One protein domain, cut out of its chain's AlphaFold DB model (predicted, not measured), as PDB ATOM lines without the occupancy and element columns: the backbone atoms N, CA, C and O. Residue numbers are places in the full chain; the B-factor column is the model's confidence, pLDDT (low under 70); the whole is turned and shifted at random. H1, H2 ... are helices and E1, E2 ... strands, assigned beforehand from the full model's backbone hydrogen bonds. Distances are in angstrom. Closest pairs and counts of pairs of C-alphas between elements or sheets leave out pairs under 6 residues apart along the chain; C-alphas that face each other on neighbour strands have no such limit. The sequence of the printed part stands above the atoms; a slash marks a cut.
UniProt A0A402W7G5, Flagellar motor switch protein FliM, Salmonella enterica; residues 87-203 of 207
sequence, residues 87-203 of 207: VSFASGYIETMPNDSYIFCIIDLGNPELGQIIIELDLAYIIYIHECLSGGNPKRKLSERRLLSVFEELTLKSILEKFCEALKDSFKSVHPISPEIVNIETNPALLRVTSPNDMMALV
ATOM      1  N   VAL A  87     -17.694  -8.651 -45.856       88.69
ATOM      2  CA  VAL A  87     -17.912  -9.000 -47.270       88.69
ATOM      3  C   VAL A  87     -18.985  -8.123 -47.909       88.69
ATOM      4  O   VAL A  87     -19.884  -7.627 -47.234       88.69
ATOM      5  N   SER A  88     -18.915  -7.917 -49.223       90.12
ATOM      6  CA  SER A  88     -20.015  -7.309 -49.983       90.12
ATOM      7  C   SER A  88     -21.190  -8.282 -50.078       90.12
ATOM      8  O   SER A  88     -20.989  -9.479 -50.290       90.12
ATOM      9  N   PHE A  89     -22.421  -7.778 -49.975       89.44
ATOM     10  CA  PHE A  89     -23.615  -8.622 -50.007       89.44
ATOM     11  C   PHE A  89     -23.711  -9.439 -51.301       89.44
ATOM     12  O   PHE A  89     -23.768 -10.663 -51.240       89.44
ATOM     13  N   ALA A  90     -23.663  -8.803 -52.476       87.44
ATOM     14  CA  ALA A  90     -23.819  -9.527 -53.739       87.44
ATOM     15  C   ALA A  90     -22.601 -10.400 -54.089       87.44
ATOM     16  O   ALA A  90     -22.705 -11.623 -54.116       87.44
ATOM     17  N   SER A  91     -21.444  -9.781 -54.332       83.94
ATOM     18  CA  SER A  91     -20.267 -10.494 -54.850       83.94
ATOM     19  C   SER A  91     -19.512 -11.314 -53.803       83.94
ATOM     20  O   SER A  91     -18.819 -12.265 -54.152       83.94
ATOM     21  N   GLY A  92     -19.612 -10.949 -52.523       82.50
ATOM     22  CA  GLY A  92     -18.912 -11.634 -51.439       82.50
ATOM     23  C   GLY A  92     -19.735 -12.737 -50.780       82.50
ATOM     24  O   GLY A  92     -19.173 -13.763 -50.408       82.50
ATOM     25  N   TYR A  93     -21.052 -12.547 -50.651       88.56
ATOM     26  CA  TYR A  93     -21.935 -13.495 -49.966       88.56
ATOM     27  C   TYR A  93     -22.870 -14.250 -50.922       88.56
ATOM     28  O   TYR A  93     -22.811 -15.471 -50.985       88.56
ATOM     29  N   ILE A  94     -23.702 -13.565 -51.715       89.38
ATOM     30  CA  ILE A  94     -24.688 -14.244 -52.580       89.38
ATOM     31  C   ILE A  94     -24.020 -15.112 -53.654       89.38
ATOM     32  O   ILE A  94     -24.433 -16.250 -53.867       89.38
ATOM     33  N   GLU A  95     -22.994 -14.596 -54.331       87.06
ATOM     34  CA  GLU A  95     -22.321 -15.304 -55.431       87.06
ATOM     35  C   GLU A  95     -21.428 -16.466 -54.967       87.06
ATOM     36  O   GLU A  95     -21.145 -17.373 -55.750       87.06
ATOM     37  N   THR A  96     -20.981 -16.461 -53.708       86.62
ATOM     38  CA  THR A  96     -20.094 -17.502 -53.160       86.62
ATOM     39  C   THR A  96     -20.863 -18.717 -52.647       86.62
ATOM     40  O   THR A  96     -20.270 -19.767 -52.389       86.62
ATOM     41  N   MET A  97     -22.182 -18.594 -52.531       86.38
ATOM     42  CA  MET A  97     -23.003 -19.535 -51.801       86.38
ATOM     43  C   MET A  97     -23.591 -20.634 -52.703       86.38
ATOM     44  O   MET A  97     -24.200 -20.331 -53.733       86.38
ATOM     45  N   PRO A  98     -23.456 -21.927 -52.345       82.88
ATOM     46  CA  PRO A  98     -24.055 -23.004 -53.120       82.88
ATOM     47  C   PRO A  98     -25.579 -23.027 -52.952       82.88
ATOM     48  O   PRO A  98     -26.105 -22.951 -51.839       82.88
ATOM     49  N   ASN A  99     -26.287 -23.219 -54.065       77.62
ATOM     50  CA  ASN A  99     -27.735 -23.421 -54.053       77.62
ATOM     51  C   ASN A  99     -28.106 -24.741 -53.349       77.62
ATOM     52  O   ASN A  99     -27.362 -25.723 -53.418       77.62
ATOM     53  N   ASP A 100     -29.265 -24.755 -52.683       78.00
ATOM     54  CA  ASP A 100     -29.905 -25.939 -52.081       78.00
ATOM     55  C   ASP A 100     -29.056 -26.715 -51.057       78.00
ATOM     56  O   ASP A 100     -29.332 -27.877 -50.750       78.00
ATOM     57  N   SER A 101     -28.015 -26.085 -50.510       87.19
ATOM     58  CA  SER A 101     -27.176 -26.673 -49.454       87.19
ATOM     59  C   SER A 101     -27.487 -26.106 -48.071       87.19
ATOM     60  O   SER A 101     -27.309 -26.792 -47.063       87.19
ATOM     61  N   TYR A 102     -27.997 -24.878 -48.031       92.62
ATOM     62  CA  TYR A 102     -28.259 -24.133 -46.813       92.62
ATOM     63  C   TYR A 102     -29.653 -23.522 -46.856       92.62
ATOM     64  O   TYR A 102     -30.248 -23.349 -47.921       92.62
ATOM     65  N   ILE A 103     -30.167 -23.207 -45.675       94.00
ATOM     66  CA  ILE A 103     -31.374 -22.414 -45.502       94.00
ATOM     67  C   ILE A 103     -31.005 -21.075 -44.871       94.00
ATOM     68  O   ILE A 103     -30.207 -21.011 -43.935       94.00
ATOM     69  N   PHE A 104     -31.602 -20.014 -45.388       94.94
ATOM     70  CA  PHE A 104     -31.349 -18.636 -45.009       94.94
ATOM     71  C   PHE A 104     -32.588 -18.096 -44.307       94.94
ATOM     72  O   PHE A 104     -33.645 -17.915 -44.912       94.94
ATOM     73  N   CYS A 105     -32.466 -17.859 -43.009       95.62
ATOM     74  CA  CYS A 105     -33.543 -17.351 -42.176       95.62
ATOM     75  C   CYS A 105     -33.346 -15.848 -41.992       95.62
ATOM     76  O   CYS A 105     -32.395 -15.423 -41.336       95.62
ATOM     77  N   ILE A 106     -34.236 -15.049 -42.575       95.50
ATOM     78  CA  ILE A 106     -34.217 -13.592 -42.457       95.50
ATOM     79  C   ILE A 106     -34.961 -13.210 -41.180       95.50
ATOM     80  O   ILE A 106     -36.147 -13.519 -41.028       95.50
ATOM     81  N   ILE A 107     -34.261 -12.535 -40.273       95.94
ATOM     82  CA  ILE A 107     -34.790 -12.115 -38.975       95.94
ATOM     83  C   ILE A 107     -34.678 -10.598 -38.873       95.94
ATOM     84  O   ILE A 107     -33.585 -10.049 -38.979       95.94
ATOM     85  N   ASP A 108     -35.802  -9.924 -38.652       95.06
ATOM     86  CA  ASP A 108     -35.833  -8.505 -38.301       95.06
ATOM     87  C   ASP A 108     -35.545  -8.364 -36.809       95.06
ATOM     88  O   ASP A 108     -36.136  -9.078 -36.004       95.06
ATOM     89  N   LEU A 109     -34.632  -7.472 -36.427       93.44
ATOM     90  CA  LEU A 109     -34.268  -7.250 -35.026       93.44
ATOM     91  C   LEU A 109     -35.286  -6.377 -34.266       93.44
ATOM     92  O   LEU A 109     -35.158  -6.197 -33.050       93.44
ATOM     93  N   GLY A 110     -36.298  -5.838 -34.950       88.75
ATOM     94  CA  GLY A 110     -37.363  -5.030 -34.355       88.75
ATOM     95  C   GLY A 110     -36.928  -3.602 -34.012       88.75
ATOM     96  O   GLY A 110     -37.610  -2.912 -33.253       88.75
ATOM     97  N   ASN A 111     -35.789  -3.155 -34.549       85.19
ATOM     98  CA  ASN A 111     -35.315  -1.778 -34.461       85.19
ATOM     99  C   ASN A 111     -34.996  -1.263 -35.880       85.19
ATOM    100  O   ASN A 111     -34.143  -1.858 -36.545       85.19
ATOM    101  N   PRO A 112     -35.615  -0.150 -36.331       80.75
ATOM    102  CA  PRO A 112     -35.371   0.434 -37.652       80.75
ATOM    103  C   PRO A 112     -33.898   0.730 -37.972       80.75
ATOM    104  O   PRO A 112     -33.525   0.729 -39.141       80.75
ATOM    105  N   GLU A 113     -33.066   0.990 -36.962       83.75
ATOM    106  CA  GLU A 113     -31.638   1.287 -37.135       83.75
ATOM    107  C   GLU A 113     -30.778   0.027 -37.292       83.75
ATOM    108  O   GLU A 113     -29.735   0.075 -37.939       83.75
ATOM    109  N   LEU A 114     -31.201  -1.099 -36.707       84.62
ATOM    110  CA  LEU A 114     -30.463  -2.364 -36.769       84.62
ATOM    111  C   LEU A 114     -30.838  -3.191 -38.005       84.62
ATOM    112  O   LEU A 114     -30.009  -3.946 -38.509       84.62
ATOM    113  N   GLY A 115     -32.070  -3.037 -38.499       89.88
ATOM    114  CA  GLY A 115     -32.556  -3.729 -39.688       89.88
ATOM    115  C   GLY A 115     -32.675  -5.244 -39.495       89.88
ATOM    116  O   GLY A 115     -33.082  -5.728 -38.437       89.88
ATOM    117  N   GLN A 116     -32.344  -5.992 -40.551       93.56
ATOM    118  CA  GLN A 116     -32.486  -7.446 -40.604       93.56
ATOM    119  C   GLN A 116     -31.126  -8.146 -40.636       93.56
ATOM    120  O   GLN A 116     -30.147  -7.625 -41.171       93.56
ATOM    121  N   ILE A 117     -31.098  -9.371 -40.123       94.06
ATOM    122  CA  ILE A 117     -29.963 -10.289 -40.192       94.06
ATOM    123  C   ILE A 117     -30.350 -11.559 -40.949       94.06
ATOM    124  O   ILE A 117     -31.530 -11.888 -41.084       94.06
ATOM    125  N   ILE A 118     -29.339 -12.296 -41.400       94.88
ATOM    126  CA  ILE A 118     -29.502 -13.607 -42.024       94.88
ATOM    127  C   ILE A 118     -28.845 -14.637 -41.110       94.88
ATOM    128  O   ILE A 118     -27.667 -14.514 -40.783       94.88
ATOM    129  N   ILE A 119     -29.609 -15.644 -40.695       95.12
ATOM    130  CA  ILE A 119     -29.075 -16.841 -40.047       95.12
ATOM    131  C   ILE A 119     -29.058 -17.963 -41.073       95.12
ATOM    132  O   ILE A 119     -30.101 -18.378 -41.578       95.12
ATOM    133  N   GLU A 120     -27.863 -18.453 -41.356       93.56
ATOM    134  CA  GLU A 120     -27.623 -19.550 -42.277       93.56
ATOM    135  C   GLU A 120     -27.487 -20.871 -41.515       93.56
ATOM    136  O   GLU A 120     -26.814 -20.939 -40.485       93.56
ATOM    137  N   LEU A 121     -28.138 -21.927 -42.007       94.00
ATOM    138  CA  LEU A 121     -28.075 -23.264 -41.416       94.00
ATOM    139  C   LEU A 121     -27.915 -24.328 -42.507       94.00
ATOM    140  O   LEU A 121     -28.598 -24.281 -43.529       94.00
ATOM    141  N   ASP A 122     -27.054 -25.323 -42.275       93.94
ATOM    142  CA  ASP A 122     -26.892 -26.462 -43.189       93.94
ATOM    143  C   ASP A 122     -28.159 -27.342 -43.179       93.94
ATOM    144  O   ASP A 122     -28.636 -27.783 -42.124       93.94
ATOM    145  N   LEU A 123     -28.704 -27.631 -44.364       93.94
ATOM    146  CA  LEU A 123     -29.898 -28.467 -44.518       93.94
ATOM    147  C   LEU A 123     -29.693 -29.886 -43.973       93.94
ATOM    148  O   LEU A 123     -30.600 -30.440 -43.347       93.94
ATOM    149  N   ALA A 124     -28.502 -30.464 -44.146       93.25
ATOM    150  CA  ALA A 124     -28.171 -31.781 -43.607       93.25
ATOM    151  C   ALA A 124     -28.285 -31.810 -42.079       93.25
ATOM    152  O   ALA A 124     -28.734 -32.808 -41.504       93.25
ATOM    153  N   TYR A 125     -27.913 -30.709 -41.421       92.56
ATOM    154  CA  TYR A 125     -27.985 -30.581 -39.971       92.56
ATOM    155  C   TYR A 125     -29.433 -30.481 -39.480       92.56
ATOM    156  O   TYR A 125     -29.816 -31.170 -38.534       92.56
ATOM    157  N   ILE A 126     -30.277 -29.707 -40.167       94.19
ATOM    158  CA  ILE A 126     -31.703 -29.577 -39.826       94.19
ATOM    159  C   ILE A 126     -32.430 -30.915 -39.974       94.19
ATOM    160  O   ILE A 126     -33.158 -31.328 -39.067       94.19
ATOM    161  N   ILE A 127     -32.199 -31.620 -41.086       94.25
ATOM    162  CA  ILE A 127     -32.762 -32.957 -41.319       94.25
ATOM    163  C   ILE A 127     -32.280 -33.916 -40.225       94.25
ATOM    164  O   ILE A 127     -33.071 -34.665 -39.649       94.25
ATOM    165  N   TYR A 128     -30.993 -33.862 -39.874       93.12
ATOM    166  CA  TYR A 128     -30.444 -34.680 -38.799       93.12
ATOM    167  C   TYR A 128     -31.127 -34.420 -37.448       93.12
ATOM    168  O   TYR A 128     -31.500 -35.382 -36.767       93.12
ATOM    169  N   ILE A 129     -31.350 -33.154 -37.079       93.06
ATOM    170  CA  ILE A 129     -32.074 -32.786 -35.854       93.06
ATOM    171  C   ILE A 129     -33.504 -33.331 -35.889       93.06
ATOM    172  O   ILE A 129     -33.940 -33.951 -34.917       93.06
ATOM    173  N   HIS A 130     -34.226 -33.137 -36.996       94.19
ATOM    174  CA  HIS A 130     -35.597 -33.625 -37.147       94.19
ATOM    175  C   HIS A 130     -35.693 -35.143 -36.968       94.19
ATOM    176  O   HIS A 130     -36.564 -35.646 -36.253       94.19
ATOM    177  N   GLU A 131     -34.772 -35.888 -37.569       92.00
ATOM    178  CA  GLU A 131     -34.750 -37.339 -37.440       92.00
ATOM    179  C   GLU A 131     -34.429 -37.786 -36.010       92.00
ATOM    180  O   GLU A 131     -35.082 -38.698 -35.506       92.00
ATOM    181  N   CYS A 132     -33.499 -37.123 -35.313       91.56
ATOM    182  CA  CYS A 132     -33.230 -37.411 -33.899       91.56
ATOM    183  C   CYS A 132     -34.465 -37.151 -33.020       91.56
ATOM    184  O   CYS A 132     -34.791 -37.964 -32.156       91.56
ATOM    185  N   LEU A 133     -35.189 -36.056 -33.270       91.12
ATOM    186  CA  LEU A 133     -36.442 -35.732 -32.575       91.12
ATOM    187  C   LEU A 133     -37.553 -36.752 -32.854       91.12
ATOM    188  O   LEU A 133     -38.377 -37.020 -31.982       91.12
ATOM    189  N   SER A 134     -37.548 -37.347 -34.046       90.69
ATOM    190  CA  SER A 134     -38.513 -38.366 -34.472       90.69
ATOM    191  C   SER A 134     -38.161 -39.783 -33.991       90.69
ATOM    192  O   SER A 134     -38.850 -40.739 -34.339       90.69
ATOM    193  N   GLY A 135     -37.104 -39.940 -33.183       86.81
ATOM    194  CA  GLY A 135     -36.662 -41.230 -32.637       86.81
ATOM    195  C   GLY A 135     -35.612 -41.962 -33.481       86.81
ATOM    196  O   GLY A 135     -35.365 -43.148 -33.264       86.81
ATOM    197  N   GLY A 136     -34.994 -41.276 -34.444       84.00
ATOM    198  CA  GLY A 136     -33.890 -41.790 -35.249       84.00
ATOM    199  C   GLY A 136     -32.613 -42.042 -34.440       84.00
ATOM    200  O   GLY A 136     -32.431 -41.548 -33.328       84.00
ATOM    201  N   ASN A 137     -31.695 -42.833 -35.005       83.69
ATOM    202  CA  ASN A 137     -30.438 -43.174 -34.338       83.69
ATOM    203  C   ASN A 137     -29.452 -41.986 -34.370       83.69
ATOM    204  O   ASN A 137     -29.038 -41.590 -35.461       83.69
ATOM    205  N   PRO A 138     -28.985 -41.477 -33.215       75.75
ATOM    206  CA  PRO A 138     -28.067 -40.339 -33.158       75.75
ATOM    207  C   PRO A 138     -26.660 -40.649 -33.698       75.75
ATOM    208  O   PRO A 138     -25.945 -39.742 -34.106       75.75
ATOM    209  N   LYS A 139     -26.237 -41.922 -33.740       73.69
ATOM    210  CA  LYS A 139     -24.874 -42.323 -34.156       73.69
ATOM    211  C   LYS A 139     -24.668 -42.407 -35.674       73.69
ATOM    212  O   LYS A 139     -23.652 -42.931 -36.127       73.69
ATOM    213  N   ARG A 140     -25.643 -41.975 -36.469       77.94
ATOM    214  CA  ARG A 140     -25.541 -41.983 -37.933       77.94
ATOM    215  C   ARG A 140     -24.794 -40.747 -38.438       77.94
ATOM    216  O   ARG A 140     -24.708 -39.740 -37.744       77.94
ATOM    217  N   LYS A 141     -24.269 -40.841 -39.661       81.81
ATOM    218  CA  LYS A 141     -23.703 -39.686 -40.372       81.81
ATOM    219  C   LYS A 141     -24.796 -38.644 -40.638       81.81
ATOM    220  O   LYS A 141     -25.974 -38.998 -40.669       81.81
ATOM    221  N   LEU A 142     -24.396 -37.390 -40.852       82.44
ATOM    222  CA  LEU A 142     -25.315 -36.349 -41.314       82.44
ATOM    223  C   LEU A 142     -26.056 -36.810 -42.578       82.44
ATOM    224  O   LEU A 142     -25.487 -37.522 -43.410       82.44
ATOM    225  N   SER A 143     -27.331 -36.426 -42.679       79.25
ATOM    226  CA  SER A 143     -28.169 -36.741 -43.838       79.25
ATOM    227  C   SER A 143     -27.641 -36.050 -45.099       79.25
ATOM    228  O   SER A 143     -26.907 -35.068 -45.027       79.25
ATOM    229  N   GLU A 144     -28.021 -36.551 -46.272       85.50
ATOM    230  CA  GLU A 144     -27.744 -35.846 -47.525       85.50
ATOM    231  C   GLU A 144     -28.472 -34.496 -47.554       85.50
ATOM    232  O   GLU A 144     -29.606 -34.377 -47.078       85.50
ATOM    233  N   ARG A 145     -27.815 -33.480 -48.122       89.56
ATOM    234  CA  ARG A 145     -28.428 -32.165 -48.325       89.56
ATOM    235  C   ARG A 145     -29.542 -32.295 -49.356       89.56
ATOM    236  O   ARG A 145     -29.309 -32.740 -50.477       89.56
ATOM    237  N   ARG A 146     -30.750 -31.916 -48.954       91.19
ATOM    238  CA  ARG A 146     -31.932 -31.831 -49.813       91.19
ATOM    239  C   ARG A 146     -32.890 -30.783 -49.269       91.19
ATOM    240  O   ARG A 146     -32.801 -30.407 -48.101       91.19
ATOM    241  N   LEU A 147     -33.856 -30.394 -50.094       90.19
ATOM    242  CA  LEU A 147     -34.978 -29.574 -49.652       90.19
ATOM    243  C   LEU A 147     -35.737 -30.256 -48.506       90.19
ATOM    244  O   LEU A 147     -35.896 -31.486 -48.474       90.19
ATOM    245  N   LEU A 148     -36.195 -29.430 -47.567       92.25
ATOM    246  CA  LEU A 148     -36.953 -29.873 -46.406       92.25
ATOM    247  C   LEU A 148     -38.358 -30.319 -46.820       92.25
ATOM    248  O   LEU A 148     -38.978 -29.782 -47.733       92.25
ATOM    249  N   SER A 149     -38.862 -31.329 -46.127       93.62
ATOM    250  CA  SER A 149     -40.269 -31.703 -46.145       93.62
ATOM    251  C   SER A 149     -41.073 -30.801 -45.211       93.62
ATOM    252  O   SER A 149     -40.531 -30.182 -44.297       93.62
ATOM    253  N   VAL A 150     -42.399 -30.815 -45.358       93.88
ATOM    254  CA  VAL A 150     -43.317 -30.023 -44.519       93.88
ATOM    255  C   VAL A 150     -43.103 -30.273 -43.016       93.88
ATOM    256  O   VAL A 150     -43.164 -29.345 -42.215       93.88
ATOM    257  N   PHE A 151     -42.814 -31.511 -42.602       93.75
ATOM    258  CA  PHE A 151     -42.568 -31.830 -41.187       93.75
ATOM    259  C   PHE A 151     -41.209 -31.321 -40.685       93.75
ATOM    260  O   PHE A 151     -41.083 -30.899 -39.530       93.75
ATOM    261  N   GLU A 152     -40.200 -31.326 -41.553       94.69
ATOM    262  CA  GLU A 152     -38.879 -30.767 -41.260       94.69
ATOM    263  C   GLU A 152     -38.950 -29.236 -41.166       94.69
ATOM    264  O   GLU A 152     -38.388 -28.658 -40.240       94.69
ATOM    265  N   GLU A 153     -39.730 -28.578 -42.028       93.88
ATOM    266  CA  GLU A 153     -39.998 -27.134 -41.947       93.88
ATOM    267  C   GLU A 153     -40.704 -26.736 -40.642       93.88
ATOM    268  O   GLU A 153     -40.360 -25.726 -40.029       93.88
ATOM    269  N   LEU A 154     -41.672 -27.533 -40.173       94.00
ATOM    270  CA  LEU A 154     -42.315 -27.303 -38.871       94.00
ATOM    271  C   LEU A 154     -41.314 -27.419 -37.715       94.00
ATOM    272  O   LEU A 154     -41.367 -26.648 -36.755       94.00
ATOM    273  N   THR A 155     -40.381 -28.364 -37.822       94.12
ATOM    274  CA  THR A 155     -39.307 -28.536 -36.837       94.12
ATOM    275  C   THR A 155     -38.366 -27.338 -36.848       94.12
ATOM    276  O   THR A 155     -38.058 -26.797 -35.785       94.12
ATOM    277  N   LEU A 156     -37.969 -26.880 -38.039       95.12
ATOM    278  CA  LEU A 156     -37.155 -25.683 -38.216       95.12
ATOM    279  C   LEU A 156     -37.821 -24.461 -37.578       95.12
ATOM    280  O   LEU A 156     -37.181 -23.785 -36.782       95.12
ATOM    281  N   LYS A 157     -39.108 -24.208 -37.847       94.38
ATOM    282  CA  LYS A 157     -39.843 -23.073 -37.258       94.38
ATOM    283  C   LYS A 157     -39.806 -23.091 -35.727       94.38
ATOM    284  O   LYS A 157     -39.469 -22.080 -35.120       94.38
ATOM    285  N   SER A 158     -40.043 -24.248 -35.104       93.31
ATOM    286  CA  SER A 158     -39.966 -24.387 -33.639       93.31
ATOM    287  C   SER A 158     -38.560 -24.133 -33.076       93.31
ATOM    288  O   SER A 158     -38.413 -23.652 -31.951       93.31
ATOM    289  N   ILE A 159     -37.512 -24.478 -33.828       94.69
ATOM    290  CA  ILE A 159     -36.124 -24.197 -33.445       94.69
ATOM    291  C   ILE A 159     -35.813 -22.704 -33.623       94.69
ATOM    292  O   ILE A 159     -35.230 -22.100 -32.725       94.69
ATOM    293  N   LEU A 160     -36.256 -22.089 -34.722       95.62
ATOM    294  CA  LEU A 160     -36.027 -20.673 -35.007       95.62
ATOM    295  C   LEU A 160     -36.700 -19.744 -33.994       95.62
ATOM    296  O   LEU A 160     -36.100 -18.743 -33.611       95.62
ATOM    297  N   GLU A 161     -37.888 -20.084 -33.491       95.06
ATOM    298  CA  GLU A 161     -38.525 -19.346 -32.385       95.06
ATOM    299  C   GLU A 161     -37.598 -19.268 -31.160       95.06
ATOM    300  O   GLU A 161     -37.438 -18.225 -30.527       95.06
ATOM    301  N   LYS A 162     -36.916 -20.374 -30.861       95.25
ATOM    302  CA  LYS A 162     -35.987 -20.476 -29.731       95.25
ATOM    303  C   LYS A 162     -34.660 -19.792 -30.018       95.25
ATOM    304  O   LYS A 162     -34.051 -19.243 -29.103       95.25
ATOM    305  N   PHE A 163     -34.248 -19.752 -31.281       95.75
ATOM    306  CA  PHE A 163     -33.110 -18.948 -31.711       95.75
ATOM    307  C   PHE A 163     -33.419 -17.454 -31.573       95.75
ATOM    308  O   PHE A 163     -32.566 -16.720 -31.091       95.75
ATOM    309  N   CYS A 164     -34.637 -16.998 -31.876       95.62
ATOM    310  CA  CYS A 164     -35.041 -15.607 -31.641       95.62
ATOM    311  C   CYS A 164     -34.969 -15.249 -30.145       95.62
ATOM    312  O   CYS A 164     -34.421 -14.208 -29.782       95.62
ATOM    313  N   GLU A 165     -35.432 -16.131 -29.252       95.44
ATOM    314  CA  GLU A 165     -35.264 -15.951 -27.800       95.44
ATOM    315  C   GLU A 165     -33.781 -15.881 -27.390       95.44
ATOM    316  O   GLU A 165     -33.385 -15.006 -26.615       95.44
ATOM    317  N   ALA A 166     -32.939 -16.770 -27.929       95.50
ATOM    318  CA  ALA A 166     -31.505 -16.785 -27.648       95.50
ATOM    319  C   ALA A 166     -30.792 -15.526 -28.163       95.50
ATOM    320  O   ALA A 166     -29.944 -14.975 -27.461       95.50
ATOM    321  N   LEU A 167     -31.168 -15.051 -29.351       95.25
ATOM    322  CA  LEU A 167     -30.638 -13.844 -29.977       95.25
ATOM    323  C   LEU A 167     -31.018 -12.603 -29.172       95.25
ATOM    324  O   LEU A 167     -30.179 -11.753 -28.887       95.25
ATOM    325  N   LYS A 168     -32.274 -12.533 -28.722       94.75
ATOM    326  CA  LYS A 168     -32.730 -11.473 -27.823       94.75
ATOM    327  C   LYS A 168     -31.884 -11.412 -26.561       94.75
ATOM    328  O   LYS A 168     -31.530 -10.325 -26.113       94.75
ATOM    329  N   ASP A 169     -31.561 -12.567 -25.988       94.00
ATOM    330  CA  ASP A 169     -30.765 -12.644 -24.772       94.00
ATOM    331  C   ASP A 169     -29.284 -12.322 -24.986       94.00
ATOM    332  O   ASP A 169     -28.690 -11.692 -24.111       94.00
ATOM    333  N   SER A 170     -28.692 -12.697 -26.125       92.94
ATOM    334  CA  SER A 170     -27.292 -12.377 -26.436       92.94
ATOM    335  C   SER A 170     -27.081 -10.889 -26.727       92.94
ATOM    336  O   SER A 170     -26.038 -10.344 -26.376       92.94
ATOM    337  N   PHE A 171     -28.083 -10.208 -27.287       90.94
ATOM    338  CA  PHE A 171     -28.039  -8.768 -27.553       90.94
ATOM    339  C   PHE A 171     -28.301  -7.886 -26.324       90.94
ATOM    340  O   PHE A 171     -28.019  -6.690 -26.374       90.94
ATOM    341  N   LYS A 172     -28.782  -8.440 -25.197       88.75
ATOM    342  CA  LYS A 172     -29.144  -7.666 -23.989       88.75
ATOM    343  C   LYS A 172     -28.041  -6.743 -23.467       88.75
ATOM    344  O   LYS A 172     -28.361  -5.711 -22.887       88.75
ATOM    345  N   SER A 173     -26.773  -7.121 -23.625       83.94
ATOM    346  CA  SER A 173     -25.627  -6.319 -23.179       83.94
ATOM    347  C   SER A 173     -25.345  -5.106 -24.069       83.94
ATOM    348  O   SER A 173     -24.657  -4.193 -23.623       83.94
ATOM    349  N   VAL A 174     -25.865  -5.094 -25.300       86.38
ATOM    350  CA  VAL A 174     -25.600  -4.059 -26.307       86.38
ATOM    351  C   VAL A 174     -26.840  -3.211 -26.556       86.38
ATOM    352  O   VAL A 174     -26.796  -1.992 -26.395       86.38
ATOM    353  N   HIS A 175     -27.957  -3.838 -26.929       87.38
ATOM    354  CA  HIS A 175     -29.205  -3.140 -27.216       87.38
ATOM    355  C   HIS A 175     -30.417  -4.076 -27.062       87.38
ATOM    356  O   HIS A 175     -30.360  -5.226 -27.502       87.38
ATOM    357  N   PRO A 176     -31.537  -3.623 -26.470       89.38
ATOM    358  CA  PRO A 176     -32.753  -4.426 -26.429       89.38
ATOM    359  C   PRO A 176     -33.341  -4.598 -27.836       89.38
ATOM    360  O   PRO A 176     -33.684  -3.623 -28.495       89.38
ATOM    361  N   ILE A 177     -33.505  -5.847 -28.269       94.38
ATOM    362  CA  ILE A 177     -34.096  -6.205 -29.565       94.38
ATOM    363  C   ILE A 177     -35.371  -7.040 -29.391       94.38
ATOM    364  O   ILE A 177     -35.602  -7.652 -28.339       94.38
ATOM    365  N   SER A 178     -36.195  -7.078 -30.437       94.00
ATOM    366  CA  SER A 178     -37.385  -7.933 -30.530       94.00
ATOM    367  C   SER A 178     -37.337  -8.709 -31.847       94.00
ATOM    368  O   SER A 178     -37.974  -8.293 -32.806       94.00
ATOM    369  N   PRO A 179     -36.531  -9.786 -31.910       95.25
ATOM    370  CA  PRO A 179     -36.293 -10.505 -33.149       95.25
ATOM    371  C   PRO A 179     -37.538 -11.258 -33.625       95.25
ATOM    372  O   PRO A 179     -38.128 -12.021 -32.854       95.25
ATOM    373  N   GLU A 180     -37.889 -11.082 -34.897       94.56
ATOM    374  CA  GLU A 180     -39.011 -11.746 -35.562       94.56
ATOM    375  C   GLU A 180     -38.579 -12.342 -36.907       94.56
ATOM    376  O   GLU A 180     -37.833 -11.737 -37.676       94.56
ATOM    377  N   ILE A 181     -39.054 -13.554 -37.200       95.19
ATOM    378  CA  ILE A 181     -38.755 -14.246 -38.457       95.19
ATOM    379  C   ILE A 181     -39.590 -13.601 -39.565       95.19
ATOM    380  O   ILE A 181     -40.817 -13.679 -39.541       95.19
ATOM    381  N   VAL A 182     -38.925 -13.003 -40.551       93.88
ATOM    382  CA  VAL A 182     -39.581 -12.339 -41.686       93.88
ATOM    383  C   VAL A 182     -39.829 -13.329 -42.808       93.88
ATOM    384  O   VAL A 182     -40.929 -13.404 -43.352       93.88
ATOM    385  N   ASN A 183     -38.787 -14.070 -43.183       93.69
ATOM    386  CA  ASN A 183     -38.840 -14.983 -44.311       93.69
ATOM    387  C   ASN A 183     -37.767 -16.074 -44.191       93.69
ATOM    388  O   ASN A 183     -36.778 -15.914 -43.473       93.69
ATOM    389  N   ILE A 184     -37.974 -17.186 -44.888       93.56
ATOM    390  CA  ILE A 184     -37.047 -18.314 -44.940       93.56
ATOM    391  C   ILE A 184     -36.875 -18.703 -46.405       93.56
ATOM    392  O   ILE A 184     -37.854 -19.018 -47.075       93.56
ATOM    393  N   GLU A 185     -35.635 -18.699 -46.882       92.31
ATOM    394  CA  GLU A 185     -35.290 -18.965 -48.280       92.31
ATOM    395  C   GLU A 185     -34.241 -20.074 -48.377       92.31
ATOM    396  O   GLU A 185     -33.381 -20.205 -47.512       92.31
ATOM    397  N   THR A 186     -34.275 -20.870 -49.445       90.81
ATOM    398  CA  THR A 186     -33.218 -21.857 -49.760       90.81
ATOM    399  C   THR A 186     -32.316 -21.405 -50.905       90.81
ATOM    400  O   THR A 186     -31.240 -21.963 -51.113       90.81
ATOM    401  N   ASN A 187     -32.745 -20.385 -51.651       90.56
ATOM    402  CA  ASN A 187     -31.983 -19.808 -52.747       90.56
ATOM    403  C   ASN A 187     -31.380 -18.463 -52.304       90.56
ATOM    404  O   ASN A 187     -32.142 -17.522 -52.056       90.56
ATOM    405  N   PRO A 188     -30.041 -18.329 -52.257       89.56
ATOM    406  CA  PRO A 188     -29.391 -17.089 -51.846       89.56
ATOM    407  C   PRO A 188     -29.774 -15.905 -52.751       89.56
ATOM    408  O   PRO A 188     -29.944 -14.790 -52.270       89.56
ATOM    409  N   ALA A 189     -30.027 -16.123 -54.046       88.19
ATOM    410  CA  ALA A 189     -30.398 -15.051 -54.974       88.19
ATOM    411  C   ALA A 189     -31.763 -14.392 -54.671       88.19
ATOM    412  O   ALA A 189     -32.076 -13.336 -55.226       88.19
ATOM    413  N   LEU A 190     -32.590 -15.002 -53.811       88.62
ATOM    414  CA  LEU A 190     -33.871 -14.438 -53.369       88.62
ATOM    415  C   LEU A 190     -33.734 -13.534 -52.136       88.62
ATOM    416  O   LEU A 190     -34.681 -12.822 -51.796       88.62
ATOM    417  N   LEU A 191     -32.561 -13.499 -51.499       90.06
ATOM    418  CA  LEU A 191     -32.306 -12.663 -50.331       90.06
ATOM    419  C   LEU A 191     -32.275 -11.185 -50.732       90.06
ATOM    420  O   LEU A 191     -31.419 -10.734 -51.490       90.06
ATOM    421  N   ARG A 192     -33.225 -10.408 -50.205       84.88
ATOM    422  CA  ARG A 192     -33.366  -8.963 -50.464       84.88
ATOM    423  C   ARG A 192     -33.358  -8.161 -49.169       84.88
ATOM    424  O   ARG A 192     -34.267  -7.382 -48.909       84.88
ATOM    425  N   VAL A 193     -32.335  -8.400 -48.354       88.00
ATOM    426  CA  VAL A 193     -32.176  -7.750 -47.047       88.00
ATOM    427  C   VAL A 193     -31.601  -6.339 -47.183       88.00
ATOM    428  O   VAL A 193     -32.023  -5.421 -46.486       88.00
ATOM    429  N   THR A 194     -30.647  -6.152 -48.097       88.81
ATOM    430  CA  THR A 194     -29.943  -4.880 -48.287       88.81
ATOM    431  C   THR A 194     -29.569  -4.651 -49.755       88.81
ATOM    432  O   THR A 194     -29.868  -5.481 -50.621       88.81
ATOM    433  N   SER A 195     -28.939  -3.514 -50.061       88.38
ATOM    434  CA  SER A 195     -28.485  -3.205 -51.418       88.38
ATOM    435  C   SER A 195     -27.337  -4.137 -51.834       88.38
ATOM    436  O   SER A 195     -26.488  -4.468 -51.009       88.38
ATOM    437  N   PRO A 196     -27.210  -4.500 -53.124       85.19
ATOM    438  CA  PRO A 196     -26.141  -5.388 -53.607       85.19
ATOM    439  C   PRO A 196     -24.710  -4.955 -53.241       85.19
ATOM    440  O   PRO A 196     -23.845  -5.802 -53.021       85.19
ATOM    441  N   ASN A 197     -24.469  -3.642 -53.165       85.25
ATOM    442  CA  ASN A 197     -23.161  -3.053 -52.862       85.25
ATOM    443  C   ASN A 197     -22.923  -2.816 -51.364       85.25
ATOM    444  O   ASN A 197     -21.860  -2.314 -50.997       85.25
ATOM    445  N   ASP A 198     -23.894  -3.112 -50.498       87.06
ATOM    446  CA  ASP A 198     -23.703  -2.932 -49.066       87.06
ATOM    447  C   ASP A 198     -22.766  -3.996 -48.495       87.06
ATOM    448  O   ASP A 198     -22.754  -5.154 -48.913       87.06
ATOM    449  N   MET A 199     -21.956  -3.570 -47.531       87.31
ATOM    450  CA  MET A 199     -21.040  -4.445 -46.815       87.31
ATOM    451  C   MET A 199     -21.734  -5.055 -45.600       87.31
ATOM    452  O   MET A 199     -22.473  -4.366 -44.895       87.31
ATOM    453  N   MET A 200     -21.439  -6.318 -45.328       89.19
ATOM    454  CA  MET A 200     -21.962  -7.093 -44.211       89.19
ATOM    455  C   MET A 200     -20.814  -7.703 -43.412       89.19
ATOM    456  O   MET A 200     -19.774  -8.041 -43.974       89.19
ATOM    457  N   ALA A 201     -21.017  -7.870 -42.109       90.62
ATOM    458  CA  ALA A 201     -20.120  -8.654 -41.270       90.62
ATOM    459  C   ALA A 201     -20.549 -10.126 -41.307       90.62
ATOM    460  O   ALA A 201     -21.715 -10.429 -41.044       90.62
ATOM    461  N   LEU A 202     -19.615 -11.026 -41.611       91.75
ATOM    462  CA  LEU A 202     -19.843 -12.467 -41.604       91.75
ATOM    463  C   LEU A 202     -19.204 -13.082 -40.356       91.75
ATOM    464  O   LEU A 202     -18.026 -12.869 -40.058       91.75
ATOM    465  N   VAL A 203     -19.986 -13.864 -39.615       93.12
ATOM    466  CA  VAL A 203     -19.493 -14.638 -38.473       93.12
ATOM    467  C   VAL A 203     -19.808 -16.101 -38.723       93.12
ATOM    468  O   VAL A 203     -20.976 -16.477 -38.796       93.12
TER     469      VAL A 203
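This is residues 87 to 203 of the 207 residues of the protein "Flagellar motor switch protein FliM" of Salmonella enterica (UniProt A0A402W7G5). A strongly twisted sheet of three antiparallel strands is covered slantwise on one face by the long helix H3; a shorter helix, H2, sits at one end of the sheet beside the first turns of H3. Away from H3, the small helix H1 and the strand E4 form a separate corner, where residues 87 to 88 pair with residues 199 to 200 of E4, antiparallel. The printed part has 117 residues, with three named helices and four named strands in the order H1, E1, E2, H2, H3, E3, E4, and its class is mixed, helices and strands. The sheet's order is E2, E1, E3. The whole is compact, with a radius of gyration of the C-alphas of 15.4 A and spans of 44 by 32 by 22 A.

In the sheet, E1 is residues 102 to 108, 19.3 A long from C-alpha 102 at (-28.259, -24.133, -46.813). E2 is residues 116 to 122, 20.0 A, and E3 is residues 180 to 185, 15.1 A. H3, residues 150 to 171, is 31.2 A long and starts at C-alpha 150 at (-43.317, -30.023, -44.519). H2 is residues 123 to 133, 15.4 A. H1 is residues 89 to 94, 6.3 A, and E4 is residues 199 to 203, 13.3 A, ending at C-alpha 203 at (-19.493, -14.638, -38.473).

E1 is the inner strand, and E1 and E2 form a hairpin, with N 105 and O 119 2.8 A apart, within hydrogen-bond range. E1 and E3 are antiparallel at 152 degrees, with N 106 and O 183 also 2.8 A apart. H3 is on the sheet at a height of 8.7 A, over E1 and E3, slantwise at 48 degrees to E1 on the local plane. H2 and H3 make two layers with the sheet, helices on one face of it. E2, H2, H3 and E3 form a split strand-helix-strand unit, two strands running the same way with E1 between them, and its crossover is right-handed. H3 touches H2 with residues 152 to 156 alone, about perpendicular at 80 degrees; the closest C-alphas, of His 130 and Glu 152, are 6.0 A apart. The closest C-alphas of H1 and E4, those of Phe 89 and Met 199, are 5.9 A apart. H1 is not on the sheet, and E4, which pairs with no named strand, is apart from E1, E2 and E3. Every O i to N i+4 pair is within hydrogen-bond range in H1 and H2, and 17 of 18 in H3.

The two C-alphas farthest apart, of Gly 135 and Asn 197, are 45.3 A apart. The printed part has no cut. The links H2 to H3, 16 residues, and E3 to E4, 13 residues, are long. The mean pLDDT of the printed part is 90.2, and no printed residue is under 70.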